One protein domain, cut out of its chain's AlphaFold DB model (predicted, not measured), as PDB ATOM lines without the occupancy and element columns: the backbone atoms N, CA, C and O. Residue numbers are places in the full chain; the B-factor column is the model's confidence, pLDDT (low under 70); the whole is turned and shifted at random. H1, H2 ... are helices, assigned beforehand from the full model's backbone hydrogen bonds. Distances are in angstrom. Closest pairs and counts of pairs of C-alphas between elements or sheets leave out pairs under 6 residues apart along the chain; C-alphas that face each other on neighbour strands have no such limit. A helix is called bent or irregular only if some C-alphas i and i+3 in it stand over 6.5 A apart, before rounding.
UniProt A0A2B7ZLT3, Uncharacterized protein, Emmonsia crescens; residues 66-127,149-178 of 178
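This is residues 66 to 127 and 149 to 178 of the 178 residues of an uncharacterized protein of Emmonsia crescens (UniProt A0A2B7ZLT3). Two long helices, H4 and H5, run side by side in opposite directions but are staggered, so that only part of each meets the other; H1 packs along the last part of H5, and the short H2 and H3 pack on the first part of H4. Residues 115 to 127, mostly of H4, stick out, and so does the tail of residues 172 to 178. The printed part has 92 residues, with five named helices in the order H1, H2, H3, H4, H5 and no named strand; its class is all helix. It is loose, with a radius of gyration of the C-alphas of 17.2 A, and spans 63 by 31 by 19 A.

Begin with H1, residues 70 to 80, which touches H5, residues 149 to 170, through residues 163 to 170 of H5 alone. Their closest C-alphas are those of Gly 71 and Val 170, 6.6 A apart, and the helices run opposite ways at a shallow tilt of 28 degrees. H2, residues 84 to 88, is apart from H1 and from H5. H2 touches H4, residues 103 to 126, through residues 106 to 114 of H4 alone; the closest C-alphas are those of Arg 88 and Ser 110, 5.2 A apart. H3, residues 90 to 97, forms a helical hairpin with H4, opposite ways at a shallow tilt of 21 degrees; look at the C-alphas of Trp 90 and Ser 110, their closest, 6.1 A apart. H4 touches H5 with residues 104 to 112 alone, and H5 touches H4 with residues 151 to 159 alone. Their closest C-alphas are those of Phe 105 and Ala 155, 5.2 A apart, and they run opposite ways at a shallow tilt of 21 degrees. Every O i to N i+4 pair is within hydrogen-bond range in H1, H2, H4 and H5; in H3 it is 1 of 4, beside 3 of 5 O i to N i+3 pairs.

Find C-alpha 70 at (44.432, -41.526, 13.989); from there H1 runs 15.3 A to Gln 80. H2 goes from Arg 84 to Arg 88, 6.4 A. H3 goes from Trp 90 to His 97, 9.5 A, and is irregular, with C-alphas 92 and 95 standing 7.3 A apart. H4 starts at C-alpha 103, (44.541, -29.549, 30.027), and runs 34.9 A to Glu 126. H5 runs 32.0 A from Glu 149 to C-alpha 170 at (52.560, -38.556, 13.768).

The two C-alphas farthest apart are those of Tyr 127 and Lys 177, 63.8 A. Without the stretches that stand free, the body spans 36 by 26 by 18 A. Residues 128 to 148 are not printed, and C-alphas 127 and 149 are 24.8 A apart across this cut. Of the links that are printed whole, H1 to H2, H2 to H3 and H3 to H4 are tight. The mean pLDDT of the printed part is 75.2; it is under 70 at residues 116, 118 to 127, 149 and 167 to 178.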
ATOM      1  N   HIS A  66      42.661 -35.740   7.197       78.25
ATOM      2  CA  HIS A  66      41.660 -36.744   6.851       78.25
ATOM      3  C   HIS A  66      40.913 -37.200   8.123       78.25
ATOM      4  O   HIS A  66      41.573 -37.524   9.120       78.25
ATOM      5  N   PRO A  67      39.569 -37.296   8.114       73.00
ATOM      6  CA  PRO A  67      38.777 -37.590   9.313       73.00
ATOM      7  C   PRO A  67      39.099 -38.950   9.945       73.00
ATOM      8  O   PRO A  67      38.975 -39.114  11.154       73.00
ATOM      9  N   ASN A  68      39.575 -39.910   9.148       78.69
ATOM     10  CA  ASN A  68      40.020 -41.222   9.636       78.69
ATOM     11  C   ASN A  68      41.482 -41.257  10.107       78.69
ATOM     12  O   ASN A  68      41.949 -42.308  10.545       78.69
ATOM     13  N   SER A  69      42.228 -40.152  10.009       83.50
ATOM     14  CA  SER A  69      43.596 -40.125  10.521       83.50
ATOM     15  C   SER A  69      43.575 -40.264  12.045       83.50
ATOM     16  O   SER A  69      42.835 -39.572  12.747       83.50
ATOM     17  N   LYS A  70      44.379 -41.200  12.559       81.38
ATOM     18  CA  LYS A  70      44.432 -41.526  13.989       81.38
ATOM     19  C   LYS A  70      44.722 -40.283  14.838       81.38
ATOM     20  O   LYS A  70      43.979 -40.008  15.769       81.38
ATOM     21  N   GLY A  71      45.727 -39.496  14.445       79.81
ATOM     22  CA  GLY A  71      46.106 -38.272  15.158       79.81
ATOM     23  C   GLY A  71      44.997 -37.218  15.201       79.81
ATOM     24  O   GLY A  71      44.768 -36.629  16.249       79.81
ATOM     25  N   TYR A  72      44.258 -37.015  14.105       81.44
ATOM     26  CA  TYR A  72      43.130 -36.079  14.099       81.44
ATOM     27  C   TYR A  72      41.974 -36.558  14.973       81.44
ATOM     28  O   TYR A  72      41.389 -35.758  15.694       81.44
ATOM     29  N   ARG A  73      41.649 -37.857  14.938       82.38
ATOM     30  CA  ARG A  73      40.601 -38.423  15.797       82.38
ATOM     31  C   ARG A  73      40.938 -38.290  17.277       82.38
ATOM     32  O   ARG A  73      40.064 -37.898  18.037       82.38
ATOM     33  N   GLU A  74      42.175 -38.602  17.655       83.69
ATOM     34  CA  GLU A  74      42.657 -38.467  19.035       83.69
ATOM     35  C   GLU A  74      42.617 -37.004  19.485       83.69
ATOM     36  O   GLU A  74      41.993 -36.702  20.494       83.69
ATOM     37  N   LEU A  75      43.169 -36.079  18.690       84.06
ATOM     38  CA  LEU A  75      43.131 -34.644  18.997       84.06
ATOM     39  C   LEU A  75      41.700 -34.112  19.098       84.06
ATOM     40  O   LEU A  75      41.379 -33.384  20.030       84.06
ATOM     41  N   LYS A  76      40.826 -34.480  18.156       84.12
ATOM     42  CA  LYS A  76      39.422 -34.065  18.174       84.12
ATOM     43  C   LYS A  76      38.711 -34.597  19.413       84.12
ATOM     44  O   LYS A  76      37.955 -33.855  20.026       84.12
ATOM     45  N   GLN A  77      38.938 -35.861  19.761       84.88
ATOM     46  CA  GLN A  77      38.348 -36.463  20.947       84.88
ATOM     47  C   GLN A  77      38.815 -35.727  22.200       84.88
ATOM     48  O   GLN A  77      37.962 -35.220  22.916       84.88
ATOM     49  N   ASP A  78      40.130 -35.597  22.407       85.00
ATOM     50  CA  ASP A  78      40.724 -34.908  23.560       85.00
ATOM     51  C   ASP A  78      40.205 -33.467  23.682       85.00
ATOM     52  O   ASP A  78      39.838 -33.022  24.769       85.00
ATOM     53  N   PHE A  79      40.088 -32.750  22.563       85.31
ATOM     54  CA  PHE A  79      39.564 -31.385  22.546       85.31
ATOM     55  C   PHE A  79      38.065 -31.306  22.887       85.31
ATOM     56  O   PHE A  79      37.618 -30.330  23.478       85.31
ATOM     57  N   GLN A  80      37.277 -32.320  22.522       83.69
ATOM     58  CA  GLN A  80      35.830 -32.368  22.768       83.69
ATOM     59  C   GLN A  80      35.450 -32.957  24.132       83.69
ATOM     60  O   GLN A  80      34.268 -32.944  24.470       83.69
ATOM     61  N   VAL A  81      36.405 -33.503  24.894       83.00
ATOM     62  CA  VAL A  81      36.120 -34.162  26.177       83.00
ATOM     63  C   VAL A  81      35.427 -33.226  27.181       83.00
ATOM     64  O   VAL A  81      34.397 -33.642  27.710       83.00
ATOM     65  N   PRO A  82      35.942 -32.021  27.493       85.62
ATOM     66  CA  PRO A  82      35.268 -31.155  28.451       85.62
ATOM     67  C   PRO A  82      34.143 -30.356  27.791       85.62
ATOM     68  O   PRO A  82      34.314 -29.750  26.731       85.62
ATOM     69  N   SER A  83      32.984 -30.316  28.442       86.06
ATOM     70  CA  SER A  83      31.902 -29.414  28.060       86.06
ATOM     71  C   SER A  83      32.242 -27.963  28.417       86.06
ATOM     72  O   SER A  83      33.119 -27.676  29.230       86.06
ATOM     73  N   ARG A  84      31.493 -27.003  27.861       81.38
ATOM     74  CA  ARG A  84      31.623 -25.587  28.251       81.38
ATOM     75  C   ARG A  84      31.405 -25.374  29.756       81.38
ATOM     76  O   ARG A  84      32.044 -24.507  30.342       81.38
ATOM     77  N   HIS A  85      30.507 -26.150  30.365       84.12
ATOM     78  CA  HIS A  85      30.278 -26.110  31.809       84.12
ATOM     79  C   HIS A  85      31.504 -26.614  32.579       84.12
ATOM     80  O   HIS A  85      31.932 -25.962  33.528       84.12
ATOM     81  N   ASP A  86      32.121 -27.699  32.108       87.19
ATOM     82  CA  ASP A  86      33.344 -28.252  32.699       87.19
ATOM     83  C   ASP A  86      34.504 -27.254  32.629       87.19
ATOM     84  O   ASP A  86      35.227 -27.088  33.602       87.19
ATOM     85  N   ILE A  87      34.653 -26.532  31.513       86.62
ATOM     86  CA  ILE A  87      35.685 -25.491  31.371       86.62
ATOM     87  C   ILE A  87      35.430 -24.329  32.342       86.62
ATOM     88  O   ILE A  87      36.374 -23.788  32.911       86.62
ATOM     89  N   ARG A  88      34.172 -23.955  32.603       85.44
ATOM     90  CA  ARG A  88      33.853 -22.904  33.588       85.44
ATOM     91  C   ARG A  88      34.236 -23.302  35.015       85.44
ATOM     92  O   ARG A  88      34.611 -22.450  35.808       85.44
ATOM     93  N   HIS A  89      34.150 -24.588  35.336       87.31
ATOM     94  CA  HIS A  89      34.488 -25.130  36.651       87.31
ATOM     95  C   HIS A  89      35.737 -26.006  36.592       87.31
ATOM     96  O   HIS A  89      35.830 -27.013  37.290       87.31
ATOM     97  N   TRP A  90      36.700 -25.627  35.750       90.25
ATOM     98  CA  TRP A  90      37.799 -26.510  35.381       90.25
ATOM     99  C   TRP A  90      38.567 -27.030  36.590       90.25
ATOM    100  O   TRP A  90      38.838 -28.222  36.665       90.25
ATOM    101  N   ASP A  91      38.837 -26.190  37.589       85.56
ATOM    102  CA  ASP A  91      39.571 -26.598  38.789       85.56
ATOM    103  C   ASP A  91      38.926 -27.753  39.565       85.56
ATOM    104  O   ASP A  91      39.643 -28.554  40.171       85.56
ATOM    105  N   THR A  92      37.598 -27.892  39.520       87.00
ATOM    106  CA  THR A  92      36.887 -28.970  40.223       87.00
ATOM    107  C   THR A  92      36.869 -30.273  39.425       87.00
ATOM    108  O   THR A  92      36.921 -31.353  40.015       87.00
ATOM    109  N   VAL A  93      36.856 -30.192  38.091       88.75
ATOM    110  CA  VAL A  93      36.720 -31.353  37.188       88.75
ATOM    111  C   VAL A  93      38.036 -31.799  36.549       88.75
ATOM    112  O   VAL A  93      38.132 -32.914  36.037       88.75
ATOM    113  N   ARG A  94      39.093 -30.979  36.614       86.12
ATOM    114  CA  ARG A  94      40.398 -31.214  35.967       86.12
ATOM    115  C   ARG A  94      41.019 -32.567  36.319       86.12
ATOM    116  O   ARG A  94      41.696 -33.164  35.484       86.12
ATOM    117  N   SER A  95      40.793 -33.068  37.533       87.06
ATOM    118  CA  SER A  95      41.277 -34.383  37.984       87.06
ATOM    119  C   SER A  95      40.663 -35.556  37.207       87.06
ATOM    120  O   SER A  95      41.305 -36.595  37.075       87.06
ATOM    121  N   GLY A  96      39.470 -35.390  36.630       85.12
ATOM    122  CA  GLY A  96      38.851 -36.356  35.718       85.12
ATOM    123  C   GLY A  96      39.442 -36.344  34.303       85.12
ATOM    124  O   GLY A  96      39.142 -37.225  33.500       85.12
ATOM    125  N   HIS A  97      40.308 -35.372  33.993       85.12
ATOM    126  CA  HIS A  97      40.845 -35.120  32.654       85.12
ATOM    127  C   HIS A  97      42.381 -35.145  32.600       85.12
ATOM    128  O   HIS A  97      42.974 -34.549  31.706       85.12
ATOM    129  N   THR A  98      43.053 -35.855  33.511       80.75
ATOM    130  CA  THR A  98      44.531 -35.860  33.634       80.75
ATOM    131  C   THR A  98      45.283 -36.345  32.395       80.75
ATOM    132  O   THR A  98      46.458 -36.038  32.230       80.75
ATOM    133  N   ASN A  99      44.629 -37.122  31.530       84.00
ATOM    134  CA  ASN A  99      45.222 -37.612  30.284       84.00
ATOM    135  C   ASN A  99      44.938 -36.689  29.090       84.00
ATOM    136  O   ASN A  99      45.373 -36.983  27.976       84.00
ATOM    137  N   ASN A 100      44.202 -35.596  29.301       85.81
ATOM    138  CA  ASN A 100      43.856 -34.664  28.246       85.81
ATOM    139  C   ASN A 100      45.052 -33.766  27.922       85.81
ATOM    140  O   ASN A 100      45.530 -32.993  28.751       85.81
ATOM    141  N   VAL A 101      45.514 -33.838  26.678       86.75
ATOM    142  CA  VAL A 101      46.684 -33.084  26.210       86.75
ATOM    143  C   VAL A 101      46.445 -31.572  26.171       86.75
ATOM    144  O   VAL A 101      47.405 -30.813  26.201       86.75
ATOM    145  N   PHE A 102      45.183 -31.135  26.159       89.38
ATOM    146  CA  PHE A 102      44.771 -29.731  26.178       89.38
ATOM    147  C   PHE A 102      44.483 -29.203  27.590       89.38
ATOM    148  O   PHE A 102      43.922 -28.123  27.742       89.38
ATOM    149  N   GLN A 103      44.860 -29.930  28.647       88.00
ATOM    150  CA  GLN A 103      44.541 -29.549  30.027       88.00
ATOM    151  C   GLN A 103      44.986 -28.122  30.394       88.00
ATOM    152  O   GLN A 103      44.245 -27.414  31.075       88.00
ATOM    153  N   ARG A 104      46.168 -27.690  29.933       86.12
ATOM    154  CA  ARG A 104      46.664 -26.317  30.143       86.12
ATOM    155  C   ARG A 104      45.856 -25.280  29.376       86.12
ATOM    156  O   ARG A 104      45.481 -24.264  29.948       86.12
ATOM    157  N   PHE A 105      45.532 -25.569  28.117       88.12
ATOM    158  CA  PHE A 105      44.648 -24.726  27.316       88.12
ATOM    159  C   PHE A 105      43.298 -24.511  28.018       88.12
ATOM    160  O   PHE A 105      42.857 -23.375  28.167       88.12
ATOM    161  N   PHE A 106      42.676 -25.579  28.526       89.88
ATOM    162  CA  PHE A 106      41.411 -25.469  29.257       89.88
ATOM    163  C   PHE A 106      41.540 -24.714  30.583       89.88
ATOM    164  O   PHE A 106      40.618 -23.986  30.935       89.88
ATOM    165  N   SER A 107      42.682 -24.813  31.276       88.25
ATOM    166  CA  SER A 107      42.966 -23.972  32.445       88.25
ATOM    167  C   SER A 107      42.956 -22.487  32.088       88.25
ATOM    168  O   SER A 107      42.208 -21.733  32.698       88.25
ATOM    169  N   HIS A 108      43.679 -22.081  31.042       85.06
ATOM    170  CA  HIS A 108      43.683 -20.679  30.619       85.06
ATOM    171  C   HIS A 108      42.302 -20.195  30.164       85.06
ATOM    172  O   HIS A 108      41.900 -19.080  30.486       85.06
ATOM    173  N   MET A 109      41.544 -21.035  29.453       85.56
ATOM    174  CA  MET A 109      40.170 -20.704  29.066       85.56
ATOM    175  C   MET A 109      39.260 -20.513  30.283       85.56
ATOM    176  O   MET A 109      38.443 -19.595  30.282       85.56
ATOM    177  N   SER A 110      39.412 -21.342  31.318       88.12
ATOM    178  CA  SER A 110      38.686 -21.193  32.582       88.12
ATOM    179  C   SER A 110      38.989 -19.847  33.240       88.12
ATOM    180  O   SER A 110      38.066 -19.089  33.538       88.12
ATOM    181  N   ASP A 111      40.275 -19.499  33.357       84.31
ATOM    182  CA  ASP A 111      40.724 -18.234  33.945       84.31
ATOM    183  C   ASP A 111      40.147 -17.027  33.195       84.31
ATOM    184  O   ASP A 111      39.652 -16.079  33.808       84.31
ATOM    185  N   ILE A 112      40.167 -17.069  31.859       82.19
ATOM    186  CA  ILE A 112      39.596 -16.017  31.008       82.19
ATOM    187  C   ILE A 112      38.084 -15.913  31.227       82.19
ATOM    188  O   ILE A 112      37.569 -14.811  31.408       82.19
ATOM    189  N   MET A 113      37.369 -17.043  31.239       79.56
ATOM    190  CA  MET A 113      35.916 -17.063  31.432       79.56
ATOM    191  C   MET A 113      35.509 -16.485  32.793       79.56
ATOM    192  O   MET A 113      34.578 -15.686  32.847       79.56
ATOM    193  N   ILE A 114      36.220 -16.837  33.867       80.81
ATOM    194  CA  ILE A 114      35.958 -16.328  35.223       80.81
ATOM    195  C   ILE A 114      36.259 -14.827  35.303       80.81
ATOM    196  O   ILE A 114      35.435 -14.056  35.795       80.81
ATOM    197  N   LYS A 115      37.409 -14.380  34.779       75.50
ATOM    198  CA  LYS A 115      37.766 -12.950  34.745       75.50
ATOM    199  C   LYS A 115      36.733 -12.129  33.967       75.50
ATOM    200  O   LYS A 115      36.379 -11.028  34.387       75.50
ATOM    201  N   MET A 116      36.238 -12.660  32.850       69.75
ATOM    202  CA  MET A 116      35.237 -11.991  32.020       69.75
ATOM    203  C   MET A 116      33.870 -11.920  32.709       69.75
ATOM    204  O   MET A 116      33.217 -10.884  32.638       69.75
ATOM    205  N   GLU A 117      33.455 -12.979  33.407       72.00
ATOM    206  CA  GLU A 117      32.215 -12.987  34.192       72.00
ATOM    207  C   GLU A 117      32.259 -11.959  35.327       72.00
ATOM    208  O   GLU A 117      31.364 -11.124  35.411       72.00
ATOM    209  N   ASN A 118      33.350 -11.914  36.095       68.69
ATOM    210  CA  ASN A 118      33.532 -10.911  37.149       68.69
ATOM    211  C   ASN A 118      33.503  -9.475  36.593       68.69
ATOM    212  O   ASN A 118      32.919  -8.581  37.201       68.69
ATOM    213  N   LYS A 119      34.107  -9.239  35.418       67.12
ATOM    214  CA  LYS A 119      34.072  -7.924  34.752       67.12
ATOM    215  C   LYS A 119      32.652  -7.548  34.319       67.12
ATOM    216  O   LYS A 119      32.253  -6.399  34.478       67.12
ATOM    217  N   LEU A 120      31.886  -8.500  33.786       61.97
ATOM    218  CA  LEU A 120      30.492  -8.276  33.395       61.97
ATOM    219  C   LEU A 120      29.586  -8.025  34.605       61.97
ATOM    220  O   LEU A 120      28.708  -7.171  34.515       61.97
ATOM    221  N   GLU A 121      29.803  -8.717  35.726       61.06
ATOM    222  CA  GLU A 121      29.072  -8.474  36.976       61.06
ATOM    223  C   GLU A 121      29.351  -7.076  37.540       61.06
ATOM    224  O   GLU A 121      28.408  -6.373  37.896       61.06
ATOM    225  N   LEU A 122      30.614  -6.635  37.542       60.25
ATOM    226  CA  LEU A 122      30.992  -5.279  37.963       60.25
ATOM    227  C   LEU A 122      30.324  -4.205  37.096       60.25
ATOM    228  O   LEU A 122      29.725  -3.273  37.628       60.25
ATOM    229  N   LEU A 123      30.352  -4.375  35.770       55.69
ATOM    230  CA  LEU A 123      29.679  -3.459  34.845       55.69
ATOM    231  C   LEU A 123      28.159  -3.461  35.062       55.69
ATOM    232  O   LEU A 123      27.541  -2.404  35.127       55.69
ATOM    233  N   ALA A 124      27.536  -4.632  35.224       54.69
ATOM    234  CA  ALA A 124      26.099  -4.731  35.490       54.69
ATOM    235  C   ALA A 124      25.693  -4.040  36.806       54.69
ATOM    236  O   ALA A 124      24.591  -3.495  36.903       54.69
ATOM    237  N   GLN A 125      26.582  -4.033  37.801       55.06
ATOM    238  CA  GLN A 125      26.382  -3.354  39.075       55.06
ATOM    239  C   GLN A 125      26.517  -1.829  38.942       55.06
ATOM    240  O   GLN A 125      25.723  -1.096  39.528       55.06
ATOM    241  N   GLU A 126      27.450  -1.361  38.113       52.69
ATOM    242  CA  GLU A 126      27.663   0.055  37.786       52.69
ATOM    243  C   GLU A 126      26.477   0.651  37.002       52.69
ATOM    244  O   GLU A 126      26.010   1.741  37.319       52.69
ATOM    245  N   TYR A 127      25.878  -0.112  36.079       48.94
ATOM    246  CA  TYR A 127      24.647   0.281  35.373       48.94
ATOM    247  C   TYR A 127      23.371   0.231  36.236       48.94
ATOM    248  O   TYR A 127      22.332   0.746  35.818       48.94
ATOM    249  N   GLU A 149      44.690  -9.830  27.638       67.31
ATOM    250  CA  GLU A 149      45.243 -10.075  26.303       67.31
ATOM    251  C   GLU A 149      46.408 -11.067  26.378       67.31
ATOM    252  O   GLU A 149      46.453 -12.030  25.607       67.31
ATOM    253  N   MET A 150      47.290 -10.910  27.370       74.62
ATOM    254  CA  MET A 150      48.379 -11.856  27.621       74.62
ATOM    255  C   MET A 150      47.842 -13.262  27.930       74.62
ATOM    256  O   MET A 150      48.285 -14.241  27.327       74.62
ATOM    257  N   SER A 151      46.825 -13.366  28.793       72.56
ATOM    258  CA  SER A 151      46.167 -14.641  29.128       72.56
ATOM    259  C   SER A 151      45.582 -15.330  27.885       72.56
ATOM    260  O   SER A 151      45.744 -16.538  27.694       72.56
ATOM    261  N   SER A 152      44.948 -14.555  27.001       74.69
ATOM    262  CA  SER A 152      44.367 -15.058  25.748       74.69
ATOM    263  C   SER A 152      45.439 -15.536  24.766       74.69
ATOM    264  O   SER A 152      45.300 -16.600  24.158       74.69
ATOM    265  N   ARG A 153      46.543 -14.789  24.635       79.75
ATOM    266  CA  ARG A 153      47.689 -15.183  23.804       79.75
ATOM    267  C   ARG A 153      48.341 -16.466  24.309       79.75
ATOM    268  O   ARG A 153      48.611 -17.350  23.500       79.75
ATOM    269  N   LEU A 154      48.534 -16.603  25.622       80.94
ATOM    270  CA  LEU A 154      49.081 -17.820  26.231       80.94
ATOM    271  C   LEU A 154      48.187 -19.037  25.968       80.94
ATOM    272  O   LEU A 154      48.691 -20.089  25.574       80.94
ATOM    273  N   ALA A 155      46.864 -18.886  26.093       81.69
ATOM    274  CA  ALA A 155      45.919 -19.953  25.763       81.69
ATOM    275  C   ALA A 155      46.062 -20.407  24.298       81.69
ATOM    276  O   ALA A 155      46.176 -21.600  24.014       81.69
ATOM    277  N   LEU A 156      46.091 -19.456  23.359       83.81
ATOM    278  CA  LEU A 156      46.235 -19.757  21.933       83.81
ATOM    279  C   LEU A 156      47.595 -20.383  21.605       83.81
ATOM    280  O   LEU A 156      47.655 -21.302  20.788       83.81
ATOM    281  N   GLN A 157      48.666 -19.928  22.254       84.19
ATOM    282  CA  GLN A 157      49.999 -20.495  22.085       84.19
ATOM    283  C   GLN A 157      50.038 -21.960  22.539       84.19
ATOM    284  O   GLN A 157      50.463 -22.822  21.774       84.19
ATOM    285  N   GLU A 158      49.501 -22.271  23.722       84.62
ATOM    286  CA  GLU A 158      49.415 -23.647  24.232       84.62
ATOM    287  C   GLU A 158      48.589 -24.553  23.305       84.62
ATOM    288  O   GLU A 158      48.969 -25.695  23.033       84.62
ATOM    289  N   LEU A 159      47.483 -24.046  22.746       85.00
ATOM    290  CA  LEU A 159      46.700 -24.781  21.749       85.00
ATOM    291  C   LEU A 159      47.551 -25.138  20.520       85.00
ATOM    292  O   LEU A 159      47.563 -26.295  20.084       85.00
ATOM    293  N   VAL A 160      48.263 -24.153  19.966       84.38
ATOM    294  CA  VAL A 160      49.139 -24.338  18.799       84.38
ATOM    295  C   VAL A 160      50.267 -25.316  19.114       84.38
ATOM    296  O   VAL A 160      50.550 -26.194  18.293       84.38
ATOM    297  N   ASP A 161      50.868 -25.227  20.296       82.69
ATOM    298  CA  ASP A 161      51.980 -26.078  20.714       82.69
ATOM    299  C   ASP A 161      51.547 -27.536  20.887       82.69
ATOM    300  O   ASP A 161      52.215 -28.445  20.383       82.69
ATOM    301  N   VAL A 162      50.392 -27.790  21.514       82.88
ATOM    302  CA  VAL A 162      49.843 -29.147  21.676       82.88
ATOM    303  C   VAL A 162      49.532 -29.775  20.318       82.88
ATOM    304  O   VAL A 162      49.932 -30.917  20.053       82.88
ATOM    305  N   VAL A 163      48.854 -29.029  19.439       81.69
ATOM    306  CA  VAL A 163      48.512 -29.496  18.089       81.69
ATOM    307  C   VAL A 163      49.783 -29.781  17.292       81.69
ATOM    308  O   VAL A 163      49.924 -30.870  16.728       81.69
ATOM    309  N   SER A 164      50.743 -28.858  17.301       80.12
ATOM    310  CA  SER A 164      52.015 -29.009  16.592       80.12
ATOM    311  C   SER A 164      52.806 -30.202  17.123       80.12
ATOM    312  O   SER A 164      53.225 -31.064  16.350       80.12
ATOM    313  N   HIS A 165      52.945 -30.349  18.443       77.25
ATOM    314  CA  HIS A 165      53.699 -31.455  19.024       77.25
ATOM    315  C   HIS A 165      53.095 -32.821  18.665       77.25
ATOM    316  O   HIS A 165      53.822 -33.755  18.296       77.25
ATOM    317  N   LYS A 166      51.769 -32.954  18.750       70.88
ATOM    318  CA  LYS A 166      51.070 -34.200  18.416       70.88
ATOM    319  C   LYS A 166      51.148 -34.520  16.929       70.88
ATOM    320  O   LYS A 166      51.408 -35.671  16.588       70.88
ATOM    321  N   LEU A 167      51.005 -33.528  16.052       66.12
ATOM    322  CA  LEU A 167      51.132 -33.735  14.608       66.12
ATOM    323  C   LEU A 167      52.567 -34.100  14.199       66.12
ATOM    324  O   LEU A 167      52.750 -35.007  13.389       66.12
ATOM    325  N   HIS A 168      53.587 -33.500  14.816       63.22
ATOM    326  CA  HIS A 168      54.990 -33.858  14.572       63.22
ATOM    327  C   HIS A 168      55.332 -35.282  15.039       63.22
ATOM    328  O   HIS A 168      56.106 -35.974  14.382       63.22
ATOM    329  N   LYS A 169      54.717 -35.771  16.125       55.97
ATOM    330  CA  LYS A 169      54.854 -37.173  16.571       55.97
ATOM    331  C   LYS A 169      54.171 -38.182  15.635       55.97
ATOM    332  O   LYS A 169      54.527 -39.356  15.658       55.97
ATOM    333  N   VAL A 170      53.223 -37.740  14.805       52.25
ATOM    334  CA  VAL A 170      52.560 -38.556  13.768       52.25
ATOM    335  C   VAL A 170      53.284 -38.441  12.411       52.25
ATOM    336  O   VAL A 170      53.143 -39.312  11.555       52.25
ATOM    337  N   GLY A 171      54.099 -37.398  12.221       42.56
ATOM    338  CA  GLY A 171      54.797 -37.065  10.980       42.56
ATOM    339  C   GLY A 171      56.272 -37.474  10.938       42.56
ATOM    340  O   GLY A 171      57.148 -36.620  10.857       42.56
ATOM    341  N   ALA A 172      56.552 -38.774  10.889       35.41
ATOM    342  CA  ALA A 172      57.797 -39.293  10.323       35.41
ATOM    343  C   ALA A 172      57.483 -40.511   9.435       35.41
ATOM    344  O   ALA A 172      56.995 -41.506   9.966       35.41
ATOM    345  N   PRO A 173      57.797 -40.534   8.124       43.72
ATOM    346  CA  PRO A 173      57.983 -39.453   7.152       43.72
ATOM    347  C   PRO A 173      57.061 -39.618   5.913       43.72
ATOM    348  O   PRO A 173      56.949 -40.705   5.356       43.72
ATOM    349  N   TYR A 174      56.519 -38.530   5.362       35.31
ATOM    350  CA  TYR A 174      56.225 -38.474   3.922       35.31
ATOM    351  C   TYR A 174      57.049 -37.338   3.327       35.31
ATOM    352  O   TYR A 174      56.632 -36.184   3.284       35.31
ATOM    353  N   ARG A 175      58.274 -37.677   2.906       36.50
ATOM    354  CA  ARG A 175      59.039 -36.844   1.976       36.50
ATOM    355  C   ARG A 175      58.248 -36.795   0.674       36.50
ATOM    356  O   ARG A 175      58.219 -37.782  -0.059       36.50
ATOM    357  N   VAL A 176      57.631 -35.658   0.379       34.56
ATOM    358  CA  VAL A 176      57.221 -35.348  -0.989       34.56
ATOM    359  C   VAL A 176      58.516 -35.147  -1.775       34.56
ATOM    360  O   VAL A 176      59.270 -34.212  -1.506       34.56
ATOM    361  N   LYS A 177      58.835 -36.086  -2.672       32.69
ATOM    362  CA  LYS A 177      59.834 -35.843  -3.715       32.69
ATOM    363  C   LYS A 177      59.268 -34.756  -4.630       32.69
ATOM    364  O   LYS A 177      58.142 -34.904  -5.102       32.69
ATOM    365  N   VAL A 178      60.044 -33.687  -4.791       40.22
ATOM    366  CA  VAL A 178      59.897 -32.687  -5.860       40.22
ATOM    367  C   VAL A 178      60.115 -33.370  -7.204       40.22
ATOM    368  O   VAL A 178      61.001 -34.256  -7.254       40.22
TER     369      VAL A 178